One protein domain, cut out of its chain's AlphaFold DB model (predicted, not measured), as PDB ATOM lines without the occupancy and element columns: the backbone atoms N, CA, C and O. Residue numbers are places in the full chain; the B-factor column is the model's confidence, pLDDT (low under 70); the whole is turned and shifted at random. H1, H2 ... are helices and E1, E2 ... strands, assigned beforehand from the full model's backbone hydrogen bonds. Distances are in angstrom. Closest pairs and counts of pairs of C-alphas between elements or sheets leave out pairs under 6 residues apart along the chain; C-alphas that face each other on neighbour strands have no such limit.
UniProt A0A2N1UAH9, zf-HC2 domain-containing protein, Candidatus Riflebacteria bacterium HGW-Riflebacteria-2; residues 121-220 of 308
ATOM      1  N   VAL A 121     197.876 227.083 293.866       88.94
ATOM      2  CA  VAL A 121     197.006 227.166 292.683       88.94
ATOM      3  C   VAL A 121     196.943 228.623 292.251       88.94
ATOM      4  O   VAL A 121     196.266 229.430 292.878       88.94
ATOM      5  N   MET A 122     197.627 228.958 291.162       93.00
ATOM      6  CA  MET A 122     197.568 230.301 290.593       93.00
ATOM      7  C   MET A 122     196.492 230.364 289.512       93.00
ATOM      8  O   MET A 122     196.394 229.462 288.678       93.00
ATOM      9  N   LEU A 123     195.715 231.439 289.516       93.12
ATOM     10  CA  LEU A 123     194.667 231.757 288.557       93.12
ATOM     11  C   LEU A 123     195.111 232.949 287.698       93.12
ATOM     12  O   LEU A 123     195.546 233.960 288.241       93.12
ATOM     13  N   GLN A 124     194.947 232.856 286.381       94.38
ATOM     14  CA  GLN A 124     195.153 233.963 285.441       94.38
ATOM     15  C   GLN A 124     193.957 234.070 284.485       94.38
ATOM     16  O   GLN A 124     193.509 233.063 283.934       94.38
ATOM     17  N   ALA A 125     193.424 235.274 284.267       91.25
ATOM     18  CA  ALA A 125     192.375 235.490 283.267       91.25
ATOM     19  C   ALA A 125     192.959 235.440 281.851       91.25
ATOM     20  O   ALA A 125     193.938 236.104 281.565       91.25
ATOM     21  N   LEU A 126     192.345 234.703 280.927       92.19
ATOM     22  CA  LEU A 126     192.824 234.639 279.536       92.19
ATOM     23  C   LEU A 126     192.214 235.717 278.637       92.19
ATOM     24  O   LEU A 126     192.748 236.008 277.574       92.19
ATOM     25  N   ASN A 127     191.079 236.283 279.046       90.94
ATOM     26  CA  ASN A 127     190.313 237.246 278.264       90.94
ATOM     27  C   ASN A 127     189.818 238.382 279.156       90.94
ATOM     28  O   ASN A 127     189.423 238.136 280.295       90.94
ATOM     29  N   GLU A 128     189.680 239.584 278.593       90.19
ATOM     30  CA  GLU A 128     189.116 240.745 279.299       90.19
ATOM     31  C   GLU A 128     187.675 240.532 279.782       90.19
ATOM     32  O   GLU A 128     187.194 241.245 280.652       90.19
ATOM     33  N   LYS A 129     186.950 239.572 279.204       89.44
ATOM     34  CA  LYS A 129     185.572 239.249 279.601       89.44
ATOM     35  C   LYS A 129     185.493 238.429 280.893       89.44
ATOM     36  O   LYS A 129     184.390 238.134 281.334       89.44
ATOM     37  N   SER A 130     186.632 238.023 281.450       91.62
ATOM     38  CA  SER A 130     186.668 237.129 282.603       91.62
ATOM     39  C   SER A 130     186.399 237.911 283.888       91.62
ATOM     40  O   SER A 130     187.051 238.920 284.161       91.62
ATOM     41  N   MET A 131     185.423 237.448 284.662       92.25
ATOM     42  CA  MET A 131     184.992 238.058 285.913       92.25
ATOM     43  C   MET A 131     185.356 237.156 287.094       92.25
ATOM     44  O   MET A 131     185.021 235.969 287.103       92.25
ATOM     45  N   LEU A 132     186.027 237.733 288.090       92.56
ATOM     46  CA  LEU A 132     186.370 237.115 289.369       92.56
ATOM     47  C   LEU A 132     185.549 237.811 290.455       92.56
ATOM     48  O   LEU A 132     185.651 239.018 290.616       92.56
ATOM     49  N   GLN A 133     184.696 237.073 291.167       91.31
ATOM     50  CA  GLN A 133     183.776 237.642 292.167       91.31
ATOM     51  C   GLN A 133     182.918 238.811 291.630       91.31
ATOM     52  O   GLN A 133     182.594 239.742 292.357       91.31
ATOM     53  N   SER A 134     182.523 238.742 290.352       90.31
ATOM     54  CA  SER A 134     181.798 239.807 289.632       90.31
ATOM     55  C   SER A 134     182.610 241.077 289.332       90.31
ATOM     56  O   SER A 134     182.060 242.018 288.763       90.31
ATOM     57  N   GLU A 135     183.912 241.090 289.616       91.75
ATOM     58  CA  GLU A 135     184.838 242.141 289.195       91.75
ATOM     59  C   GLU A 135     185.611 241.724 287.940       91.75
ATOM     60  O   GLU A 135     185.929 240.550 287.734       91.75
ATOM     61  N   LYS A 136     185.907 242.687 287.062       91.62
ATOM     62  CA  LYS A 136     186.649 242.437 285.820       91.62
ATOM     63  C   LYS A 136     188.133 242.260 286.148       91.62
ATOM     64  O   LYS A 136     188.767 243.207 286.609       91.62
ATOM     65  N   LEU A 137     188.688 241.078 285.881       90.94
ATOM     66  CA  LEU A 137     190.108 240.796 286.107       90.94
ATOM     67  C   LEU A 137     190.934 241.188 284.871       90.94
ATOM     68  O   LEU A 137     190.512 240.953 283.735       90.94
ATOM     69  N   ALA A 138     192.114 241.780 285.067       90.56
ATOM     70  CA  ALA A 138     193.024 242.074 283.958       90.56
ATOM     71  C   ALA A 138     193.664 240.781 283.406       90.56
ATOM     72  O   ALA A 138     193.943 239.853 284.161       90.56
ATOM     73  N   VAL A 139     193.924 240.732 282.092       86.38
ATOM     74  CA  VAL A 139     194.390 239.533 281.349       86.38
ATOM     75  C   VAL A 139     195.746 238.988 281.842       86.38
ATOM     76  O   VAL A 139     196.042 237.804 281.721       86.38
ATOM     77  N   ASP A 140     196.557 239.820 282.487       83.62
ATOM     78  CA  ASP A 140     197.872 239.410 282.997       83.62
ATOM     79  C   ASP A 140     197.938 239.367 284.527       83.62
ATOM     80  O   ASP A 140     199.000 239.148 285.111       83.62
ATOM     81  N   GLN A 141     196.806 239.575 285.202       88.44
ATOM     82  CA  GLN A 141     196.766 239.529 286.653       88.44
ATOM     83  C   GLN A 141     196.729 238.076 287.122       88.44
ATOM     84  O   GLN A 141     195.792 237.330 286.829       88.44
ATOM     85  N   VAL A 142     197.765 237.693 287.865       92.06
ATOM     86  CA  VAL A 142     197.871 236.381 288.497       92.06
ATOM     87  C   VAL A 142     197.441 236.504 289.956       92.06
ATOM     88  O   VAL A 142     197.991 237.312 290.704       92.06
ATOM     89  N   CYS A 143     196.468 235.696 290.361       92.38
ATOM     90  CA  CYS A 143     195.960 235.641 291.729       92.38
ATOM     91  C   CYS A 143     196.191 234.248 292.314       92.38
ATOM     92  O   CYS A 143     196.028 233.249 291.618       92.38
ATOM     93  N   ASP A 144     196.542 234.169 293.593       93.19
ATOM     94  CA  ASP A 144     196.568 232.893 294.305       93.19
ATOM     95  C   ASP A 144     195.139 232.525 294.718       93.19
ATOM     96  O   ASP A 144     194.481 233.294 295.425       93.19
ATOM     97  N   LEU A 145     194.647 231.364 294.280       91.75
ATOM     98  CA  LEU A 145     193.288 230.914 294.574       91.75
ATOM     99  C   LEU A 145     193.047 230.840 296.087       91.75
ATOM    100  O   LEU A 145     191.994 231.280 296.541       91.75
ATOM    101  N   ALA A 146     194.055 230.441 296.872       89.25
ATOM    102  CA  ALA A 146     193.949 230.349 298.329       89.25
ATOM    103  C   ALA A 146     193.599 231.692 299.002       89.25
ATOM    104  O   ALA A 146     193.057 231.710 300.106       89.25
ATOM    105  N   THR A 147     193.888 232.820 298.344       89.06
ATOM    106  CA  THR A 147     193.591 234.167 298.862       89.06
ATOM    107  C   THR A 147     192.194 234.673 298.500       89.06
ATOM    108  O   THR A 147     191.714 235.614 299.126       89.06
ATOM    109  N   VAL A 148     191.530 234.059 297.512       87.00
ATOM    110  CA  VAL A 148     190.265 234.551 296.922       87.00
ATOM    111  C   VAL A 148     189.115 233.549 297.103       87.00
ATOM    112  O   VAL A 148     188.043 233.673 296.508       87.00
ATOM    113  N   GLU A 149     189.324 232.533 297.934       82.31
ATOM    114  CA  GLU A 149     188.389 231.435 298.135       82.31
ATOM    115  C   GLU A 149     187.197 231.769 299.043       82.31
ATOM    116  O   GLU A 149     187.392 232.306 300.133       82.31
ATOM    117  N   PRO A 150     185.960 231.377 298.668       90.00
ATOM    118  CA  PRO A 150     185.551 230.779 297.393       90.00
ATOM    119  C   PRO A 150     185.485 231.811 296.251       90.00
ATOM    120  O   PRO A 150     184.871 232.872 296.376       90.00
ATOM    121  N   ALA A 151     186.054 231.468 295.096       92.19
ATOM    122  CA  ALA A 151     186.130 232.360 293.943       92.19
ATOM    123  C   ALA A 151     185.011 232.058 292.936       92.19
ATOM    124  O   ALA A 151     184.991 230.991 292.324       92.19
ATOM    125  N   LYS A 152     184.084 233.002 292.723       95.88
ATOM    126  CA  LYS A 152     183.116 232.924 291.613       95.88
ATOM    127  C   LYS A 152     183.814 233.308 290.311       95.88
ATOM    128  O   LYS A 152     184.297 234.432 290.200       95.88
ATOM    129  N   LEU A 153     183.849 232.392 289.353       95.62
ATOM    130  CA  LEU A 153     184.531 232.534 288.073       95.62
ATOM    131  C   LEU A 153     183.513 232.519 286.934       95.62
ATOM    132  O   LEU A 153     182.697 231.603 286.847       95.62
ATOM    133  N   ASP A 154     183.596 233.503 286.042       95.88
ATOM    134  CA  ASP A 154     182.844 233.543 284.784       95.88
ATOM    135  C   ASP A 154     183.774 233.978 283.646       95.88
ATOM    136  O   ASP A 154     184.334 235.070 283.688       95.88
ATOM    137  N   GLY A 155     183.997 233.117 282.652       94.31
ATOM    138  CA  GLY A 155     184.851 233.413 281.502       94.31
ATOM    139  C   GLY A 155     185.909 232.345 281.239       94.31
ATOM    140  O   GLY A 155     185.616 231.153 281.252       94.31
ATOM    141  N   CYS A 156     187.132 232.763 280.906       95.38
ATOM    142  CA  CYS A 156     188.229 231.857 280.560       95.38
ATOM    143  C   CYS A 156     189.410 232.085 281.494       95.38
ATOM    144  O   CYS A 156     190.006 233.161 281.482       95.38
ATOM    145  N   PHE A 157     189.777 231.057 282.249       96.00
ATOM    146  CA  PHE A 157     190.848 231.126 283.234       96.00
ATOM    147  C   PHE A 157     191.890 230.043 282.989       96.00
ATOM    148  O   PHE A 157     191.563 228.920 282.597       96.00
ATOM    149  N   LEU A 158     193.146 230.387 283.235       96.25
ATOM    150  CA  LEU A 158     194.274 229.475 283.257       96.25
ATOM    151  C   LEU A 158     194.646 229.192 284.710       96.25
ATOM    152  O   LEU A 158     194.868 230.111 285.494       96.25
ATOM    153  N   PHE A 159     194.715 227.914 285.053       96.19
ATOM    154  CA  PHE A 159     195.106 227.431 286.364       96.19
ATOM    155  C   PHE A 159     196.494 226.828 286.279       96.19
ATOM    156  O   PHE A 159     196.716 225.901 285.502       96.19
ATOM    157  N   THR A 160     197.405 227.322 287.108       95.56
ATOM    158  CA  THR A 160     198.734 226.740 287.297       95.56
ATOM    159  C   THR A 160     198.780 226.072 288.661       95.56
ATOM    160  O   THR A 160     198.741 226.732 289.696       95.56
ATOM    161  N   VAL A 161     198.852 224.748 288.656       94.12
ATOM    162  CA  VAL A 161     198.879 223.901 289.844       94.12
ATOM    163  C   VAL A 161     200.290 223.380 290.041       94.12
ATOM    164  O   VAL A 161     200.849 222.751 289.144       94.12
ATOM    165  N   THR A 162     200.857 223.596 291.225       89.75
ATOM    166  CA  THR A 162     202.194 223.087 291.558       89.75
ATOM    167  C   THR A 162     202.094 221.963 292.589       89.75
ATOM    168  O   THR A 162     201.790 222.211 293.756       89.75
ATOM    169  N   SER A 163     202.344 220.718 292.170       81.12
ATOM    170  CA  SER A 163     202.332 219.520 293.031       81.12
ATOM    171  C   SER A 163     203.507 218.592 292.698       81.12
ATOM    172  O   SER A 163     203.359 217.502 292.152       81.12
ATOM    173  N   GLY A 164     204.728 219.059 292.973       82.69
ATOM    174  CA  GLY A 164     205.980 218.388 292.585       82.69
ATOM    175  C   GLY A 164     206.317 218.546 291.096       82.69
ATOM    176  O   GLY A 164     207.470 218.791 290.755       82.69
ATOM    177  N   GLN A 165     205.309 218.495 290.225       86.38
ATOM    178  CA  GLN A 165     205.364 218.977 288.845       86.38
ATOM    179  C   GLN A 165     204.331 220.091 288.651       86.38
ATOM    180  O   GLN A 165     203.291 220.113 289.313       86.38
ATOM    181  N   THR A 166     204.636 221.038 287.764       91.12
ATOM    182  CA  THR A 166     203.718 222.125 287.420       91.12
ATOM    183  C   THR A 166     202.794 221.669 286.298       91.12
ATOM    184  O   THR A 166     203.253 221.352 285.199       91.12
ATOM    185  N   SER A 167     201.493 221.651 286.576       93.94
ATOM    186  CA  SER A 167     200.445 221.379 285.596       93.94
ATOM    187  C   SER A 167     199.638 222.636 285.332       93.94
ATOM    188  O   SER A 167     199.299 223.379 286.250       93.94
ATOM    189  N   VAL A 168     199.324 222.867 284.062       95.12
ATOM    190  CA  VAL A 168     198.572 224.030 283.604       95.12
ATOM    191  C   VAL A 168     197.325 223.547 282.885       95.12
ATOM    192  O   VAL A 168     197.423 222.839 281.879       95.12
ATOM    193  N   PHE A 169     196.152 223.931 283.378       95.69
ATOM    194  CA  PHE A 169     194.879 223.616 282.737       95.69
ATOM    195  C   PHE A 169     194.031 224.869 282.548       95.69
ATOM    196  O   PHE A 169     194.163 225.855 283.266       95.69
ATOM    197  N   LYS A 170     193.161 224.833 281.547       96.25
ATOM    198  CA  LYS A 170     192.252 225.913 281.188       96.25
ATOM    199  C   LYS A 170     190.836 225.549 281.614       96.25
ATOM    200  O   LYS A 170     190.385 224.433 281.370       96.25
ATOM    201  N   MET A 171     190.133 226.511 282.195       96.00
ATOM    202  CA  MET A 171     188.696 226.465 282.444       96.00
ATOM    203  C   MET A 171     187.999 227.470 281.522       96.00
ATOM    204  O   MET A 171     188.439 228.616 281.428       96.00
ATOM    205  N   SER A 172     186.909 227.071 280.863       96.06
ATOM    206  CA  SER A 172     186.059 227.991 280.087       96.06
ATOM    207  C   SER A 172     184.592 227.826 280.475       96.06
ATOM    208  O   SER A 172     184.028 226.756 280.274       96.06
ATOM    209  N   GLY A 173     183.961 228.868 281.012       95.69
ATOM    210  CA  GLY A 173     182.557 228.865 281.432       95.69
ATOM    211  C   GLY A 173     182.366 229.490 282.811       95.69
ATOM    212  O   GLY A 173     183.089 230.415 283.172       95.69
ATOM    213  N   GLN A 174     181.403 228.972 283.575       96.50
ATOM    214  CA  GLN A 174     181.069 229.460 284.916       96.50
ATOM    215  C   GLN A 174     181.309 228.381 285.970       96.50
ATOM    216  O   GLN A 174     180.907 227.236 285.765       96.50
ATOM    217  N   ALA A 175     181.949 228.727 287.085       97.19
ATOM    218  CA  ALA A 175     182.148 227.824 288.219       97.19
ATOM    219  C   ALA A 175     182.454 228.600 289.510       97.19
ATOM    220  O   ALA A 175     182.896 229.746 289.471       97.19
ATOM    221  N   ILE A 176     182.272 227.956 290.659       96.75
ATOM    222  CA  ILE A 176     182.786 228.428 291.948       96.75
ATOM    223  C   ILE A 176     184.001 227.570 292.295       96.75
ATOM    224  O   ILE A 176     183.861 226.369 292.511       96.75
ATOM    225  N   ALA A 177     185.189 228.170 292.315       95.94
ATOM    226  CA  ALA A 177     186.442 227.481 292.599       95.94
ATOM    227  C   ALA A 177     186.829 227.592 294.081       95.94
ATOM    228  O   ALA A 177     186.727 228.666 294.684       95.94
ATOM    229  N   ARG A 178     187.301 226.482 294.653       95.19
ATOM    230  CA  ARG A 178     187.907 226.400 295.989       95.19
ATOM    231  C   ARG A 178     188.983 225.325 296.070       95.19
ATOM    232  O   ARG A 178     189.021 224.438 295.225       95.19
ATOM    233  N   ILE A 179     189.823 225.352 297.093       92.94
ATOM    234  CA  ILE A 179     190.772 224.290 297.405       92.94
ATOM    235  C   ILE A 179     190.151 223.421 298.496       92.94
ATOM    236  O   ILE A 179     189.934 223.844 299.630       92.94
ATOM    237  N   ASN A 180     189.892 222.158 298.168       89.50
ATOM    238  CA  ASN A 180     189.394 221.171 299.116       89.50
ATOM    239  C   ASN A 180     190.431 220.068 299.300       89.50
ATOM    240  O   ASN A 180     190.815 219.395 298.346       89.50
ATOM    241  N   GLN A 181     190.931 219.914 300.529       86.94
ATOM    242  CA  GLN A 181     191.974 218.935 300.873       86.94
ATOM    243  C   GLN A 181     193.223 219.022 299.970       86.94
ATOM    244  O   GLN A 181     193.921 218.034 299.749       86.94
ATOM    245  N   GLY A 182     193.534 220.223 299.471       84.75
ATOM    246  CA  GLY A 182     194.659 220.449 298.567       84.75
ATOM    247  C   GLY A 182     194.396 220.049 297.116       84.75
ATOM    248  O   GLY A 182     195.361 219.911 296.377       84.75
ATOM    249  N   LEU A 183     193.142 219.852 296.702       90.06
ATOM    250  CA  LEU A 183     192.743 219.682 295.304       90.06
ATOM    251  C   LEU A 183     191.846 220.851 294.867       90.06
ATOM    252  O   LEU A 183     190.993 221.273 295.654       90.06
ATOM    253  N   PRO A 184     191.985 221.357 293.628       93.62
ATOM    254  CA  PRO A 184     191.037 222.315 293.073       93.62
ATOM    255  C   PRO A 184     189.655 221.667 292.937       93.62
ATOM    256  O   PRO A 184     189.497 220.646 292.261       93.62
ATOM    257  N   GLU A 185     188.661 222.264 293.579       95.62
ATOM    258  CA  GLU A 185     187.258 221.892 293.508       95.62
ATOM    259  C   GLU A 185     186.445 223.003 292.850       95.62
ATOM    260  O   GLU A 185     186.541 224.172 293.214       95.62
ATOM    261  N   PHE A 186     185.613 222.607 291.895       96.81
ATOM    262  CA  PHE A 186     184.727 223.462 291.128       96.81
ATOM    263  C   PHE A 186     183.283 223.044 291.393       96.81
ATOM    264  O   PHE A 186     182.857 221.979 290.944       96.81
ATOM    265  N   THR A 187     182.525 223.861 292.120       96.25
ATOM    266  CA  THR A 187     181.087 223.654 292.360       96.25
ATOM    267  C   THR A 187     180.249 224.531 291.434       96.25
ATOM    268  O   THR A 187     180.734 225.539 290.918       96.25
ATOM    269  N   ASP A 188     178.996 224.136 291.198       94.19
ATOM    270  CA  ASP A 188     178.083 224.781 290.242       94.19
ATOM    271  C   ASP A 188     178.708 224.968 288.847       94.19
ATOM    272  O   ASP A 188     178.441 225.936 288.132       94.19
ATOM    273  N   ALA A 189     179.576 224.029 288.462       93.44
ATOM    274  CA  ALA A 189     180.394 224.146 287.270       93.44
ATOM    275  C   ALA A 189     179.559 223.915 286.000       93.44
ATOM    276  O   ALA A 189     179.130 222.796 285.705       93.44
ATOM    277  N   LYS A 190     179.389 224.982 285.220       95.12
ATOM    278  CA  LYS A 190     178.934 225.003 283.823       95.12
ATOM    279  C   LYS A 190     180.111 225.431 282.944       95.12
ATOM    280  O   LYS A 190     180.086 226.486 282.310       95.12
ATOM    281  N   ALA A 191     181.183 224.644 282.990       93.62
ATOM    282  CA  ALA A 191     182.450 224.957 282.346       93.62
ATOM    283  C   ALA A 191     183.092 223.722 281.702       93.62
ATOM    284  O   ALA A 191     182.834 222.587 282.104       93.62
ATOM    285  N   THR A 192     183.942 223.955 280.707       95.06
ATOM    286  CA  THR A 192     184.853 222.955 280.144       95.06
ATOM    287  C   THR A 192     186.218 223.071 280.814       95.06
ATOM    288  O   THR A 192     186.666 224.173 281.141       95.06
ATOM    289  N   PHE A 193     186.884 221.932 280.992       95.62
ATOM    290  CA  PHE A 193     188.230 221.848 281.554       95.62
ATOM    291  C   PHE A 193     189.152 221.151 280.555       95.62
ATOM    292  O   PHE A 193     188.793 220.109 280.008       95.62
ATOM    293  N   GLU A 194     190.330 221.721 280.317       94.88
ATOM    294  CA  GLU A 194     191.300 221.213 279.345       94.88
ATOM    295  C   GLU A 194     192.718 221.275 279.923       94.88
ATOM    296  O   GLU A 194     193.182 222.344 280.319       94.88
ATOM    297  N   LEU A 195     193.436 220.147 279.955       94.75
ATOM    298  CA  LEU A 195     194.852 220.142 280.334       94.75
ATOM    299  C   LEU A 195     195.708 220.696 279.189       94.75
ATOM    300  O   LEU A 195     195.848 220.055 278.147       94.75
ATOM    301  N   VAL A 196     196.329 221.855 279.408       94.00
ATOM    302  CA  VAL A 196     197.181 222.536 278.422       94.00
ATOM    303  C   VAL A 196     198.607 221.979 278.468       94.00
ATOM    304  O   VAL A 196     199.201 221.652 277.435       94.00
ATOM    305  N   SER A 197     199.170 221.846 279.672       93.12
ATOM    306  CA  SER A 197     200.553 221.405 279.881       93.12
ATOM    307  C   SER A 197     200.750 220.708 281.232       93.12
ATOM    308  O   SER A 197     199.966 220.896 282.160       93.12
ATOM    309  N   GLY A 198     201.831 219.937 281.353       91.00
ATOM    310  CA  GLY A 198     202.245 219.259 282.584       91.00
ATOM    311  C   GLY A 198     201.698 217.843 282.756       91.00
ATOM    312  O   GLY A 198     201.310 217.179 281.791       91.00
ATOM    313  N   ALA A 199     201.733 217.363 283.997       89.12
ATOM    314  CA  ALA A 199     201.300 216.023 284.368       89.12
ATOM    315  C   ALA A 199     199.778 215.911 284.463       89.12
ATOM    316  O   ALA A 199     199.072 216.902 284.672       89.12
ATOM    317  N   ILE A 200     199.292 214.673 284.370       90.19
ATOM    318  CA  ILE A 200     197.890 214.349 284.612       90.19
ATOM    319  C   ILE A 200     197.513 214.790 286.028       90.19
ATOM    320  O   ILE A 200     198.171 214.419 287.001       90.19
ATOM    321  N   ILE A 201     196.439 215.564 286.124       91.38
ATOM    322  CA  ILE A 201     195.925 216.121 287.372       91.38
ATOM    323  C   ILE A 201     194.481 215.674 287.586       91.38
ATOM    324  O   ILE A 201     193.698 215.587 286.642       91.38
ATOM    325  N   THR A 202     194.126 215.413 288.841       93.00
ATOM    326  CA  THR A 202     192.739 215.200 289.255       93.00
ATOM    327  C   THR A 202     192.197 216.485 289.868       93.00
ATOM    328  O   THR A 202     192.805 217.033 290.784       93.00
ATOM    329  N   ILE A 203     191.049 216.945 289.382       94.31
ATOM    330  CA  ILE A 203     190.269 218.041 289.970       94.31
ATOM    331  C   ILE A 203     188.916 217.502 290.443       94.31
ATOM    332  O   ILE A 203     188.495 216.428 290.019       94.31
ATOM    333  N   LEU A 204     188.223 218.220 291.322       95.00
ATOM    334  CA  LEU A 204     186.856 217.883 291.722       95.00
ATOM    335  C   LEU A 204     185.883 218.792 290.969       95.00
ATOM    336  O   LEU A 204     186.006 220.008 291.038       95.00
ATOM    337  N   VAL A 205     184.912 218.225 290.257       96.12
ATOM    338  CA  VAL A 205     183.874 218.979 289.538       96.12
ATOM    339  C   VAL A 205     182.515 218.518 290.042       96.12
ATOM    340  O   VAL A 205     182.156 217.352 289.893       96.12
ATOM    341  N   ASN A 206     181.769 219.421 290.679       94.75
ATOM    342  CA  ASN A 206     180.487 219.141 291.333       94.75
ATOM    343  C   ASN A 206     180.562 217.915 292.269       94.75
ATOM    344  O   ASN A 206     179.700 217.041 292.247       94.75
ATOM    345  N   GLY A 207     181.645 217.813 293.046       91.00
ATOM    346  CA  GLY A 207     181.907 216.699 293.967       91.00
ATOM    347  C   GLY A 207     182.439 215.412 293.321       91.00
ATOM    348  O   GLY A 207     182.876 214.518 294.042       91.00
ATOM    349  N   SER A 208     182.463 215.309 291.988       92.12
ATOM    350  CA  SER A 208     182.994 214.141 291.275       92.12
ATOM    351  C   SER A 208     184.465 214.337 290.889       92.12
ATOM    352  O   SER A 208     184.812 215.397 290.362       92.12
ATOM    353  N   PRO A 209     185.352 213.348 291.101       92.94
ATOM    354  CA  PRO A 209     186.735 213.438 290.650       92.94
ATOM    355  C   PRO A 209     186.820 213.346 289.124       92.94
ATOM    356  O   PRO A 209     186.362 212.380 288.518       92.94
ATOM    357  N   LEU A 210     187.456 214.339 288.510       92.88
ATOM    358  CA  LEU A 210     187.712 214.421 287.081       92.88
ATOM    359  C   LEU A 210     189.221 214.415 286.830       92.88
ATOM    360  O   LEU A 210     189.948 215.304 287.275       92.88
ATOM    361  N   LYS A 211     189.695 213.404 286.101       93.38
ATOM    362  CA  LYS A 211     191.098 213.271 285.703       93.38
ATOM    363  C   LYS A 211     191.310 213.976 284.364       93.38
ATOM    364  O   LYS A 211     190.695 213.605 283.369       93.38
ATOM    365  N   LEU A 212     192.165 214.994 284.344       91.88
ATOM    366  CA  LEU A 212     192.490 215.752 283.140       91.88
ATOM    367  C   LEU A 212     193.727 215.154 282.469       91.88
ATOM    368  O   LEU A 212     194.804 215.101 283.064       91.88
ATOM    369  N   GLU A 213     193.571 214.721 281.220       91.00
ATOM    370  CA  GLU A 213     194.641 214.165 280.393       91.00
ATOM    371  C   GLU A 213     194.827 215.026 279.136       91.00
ATOM    372  O   GLU A 213     193.917 215.729 278.684       91.00
ATOM    373  N   ARG A 214     196.038 215.020 278.570       81.00
ATOM    374  CA  ARG A 214     196.348 215.818 277.378       81.00
ATOM    375  C   ARG A 214     195.508 215.270 276.217       81.00
ATOM    376  O   ARG A 214     195.746 214.133 275.817       81.00
ATOM    377  N   LYS A 215     194.586 216.090 275.684       65.25
ATOM    378  CA  LYS A 215     193.563 215.817 274.636       65.25
ATOM    379  C   LYS A 215     192.125 215.566 275.112       65.25
ATOM    380  O   LYS A 215     191.257 215.387 274.259       65.25
ATOM    381  N   THR A 216     191.821 215.605 276.407       56.69
ATOM    382  CA  THR A 216     190.426 215.471 276.860       56.69
ATOM    383  C   THR A 216     189.757 216.843 276.940       56.69
ATOM    384  O   THR A 216     189.890 217.550 277.935       56.69
ATOM    385  N   ILE A 217     189.034 217.234 275.885       59.28
ATOM    386  CA  ILE A 217     188.044 218.318 275.968       59.28
ATOM    387  C   ILE A 217     186.771 217.674 276.497       59.28
ATOM    388  O   ILE A 217     186.108 216.948 275.757       59.28
ATOM    389  N   ILE A 218     186.440 217.896 277.771       61.00
ATOM    390  CA  ILE A 218     185.201 217.355 278.334       61.00
ATOM    391  C   ILE A 218     184.223 218.492 278.644       61.00
ATOM    392  O   ILE A 218     184.492 219.303 279.537       61.00
ATOM    393  N   PRO A 219     183.101 218.592 277.908       56.03
ATOM    394  CA  PRO A 219     182.037 219.528 278.229       56.03
ATOM    395  C   PRO A 219     181.216 219.028 279.421       56.03
ATOM    396  O   PRO A 219     180.681 217.924 279.399       56.03
ATOM    397  N   ALA A 220     181.078 219.861 280.454       53.97
ATOM    398  CA  ALA A 220     179.989 219.719 281.419       53.97
ATOM    399  C   ALA A 220     178.657 220.073 280.714       53.97
ATOM    400  O   ALA A 220     178.648 221.000 279.899       53.97
TER     401      ALA A 220
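AT A GLANCE: This is residues 121 to 220 of the 308 residues of the protein "zf-HC2 domain-containing protein" of Candidatus Riflebacteria bacterium HGW-Riflebacteria-2 (UniProt A0A2N1UAH9). Look for one sheet folded over on itself into a small, incompletely closed barrel: the long strands E3, E4 and E5 bend sharply, the hairpin E6-E7 lies toward one end, and E1, E2 and the short helix H1 lie toward the other. The 100 printed residues hold seven named strands and one helix, ordered E1 E2 H1 E3 E4 E5 E6 E7. The mixed sheet runs E2 E1 E3 E4 E5 E6 E7; the class is mostly strand. It is compact, radius of gyration of the C-alphas 12.1 A, spanning 31 by 26 by 25 A.

IN THESE COORDINATES: Start at C-alpha 121 (197.006, 227.166, 292.683), where E1 runs to 125; E2 is 142 to 144 and H1 145 to 148. E3, residues 151 to 163, spans 20.7 A and bends by 131 degrees at 154; E4, 165 to 180, spans 19.1 A and bends by 143 at 174; E5, 183 to 197, spans 17.4 A and bends by 143 at 188. E6 is 201 to 205; E7, 208 to 212, ends at C-alpha 212 (192.490, 215.752, 283.140).

HOW THE PARTS SIT: E3 E4 E5 form a meander, each strand the antiparallel neighbour of the one before: see N 157 and O 171, 2.9 A, and N 172 and O 192, 2.9 A. E1 is antiparallel to E3 (N 122 to O 160, 2.9 A) and to E2 (N 123 to O 143, 2.8 A). E2, H1, E3 make a split strand-helix-strand unit, two strands of one sheet joined through a helix, with E1 between them in the sheet and a right-handed crossover. H1, too short for an O i to N i+4 pair, is on the sheet at a height of 6.6 A, over none of its strands; C-alphas 146 and 179, the closest of H1 and E4, are 6.9 A apart. E6 is parallel to E5 (N 186 to O 204, 2.8 A), and E6 and E7 are a hairpin (N 203 to O 210, 2.9 A). C-alphas 195 and 212, the closest of E5 and E7, are 5.7 A apart.

THE WHOLE: The C-alphas of Ser 134 and Gly 164, the two farthest apart, are 32.4 A apart. The printed part has no cut; E1 to E2 is a long link of 16 residues. Residues 215 to 220 have pLDDT under 70.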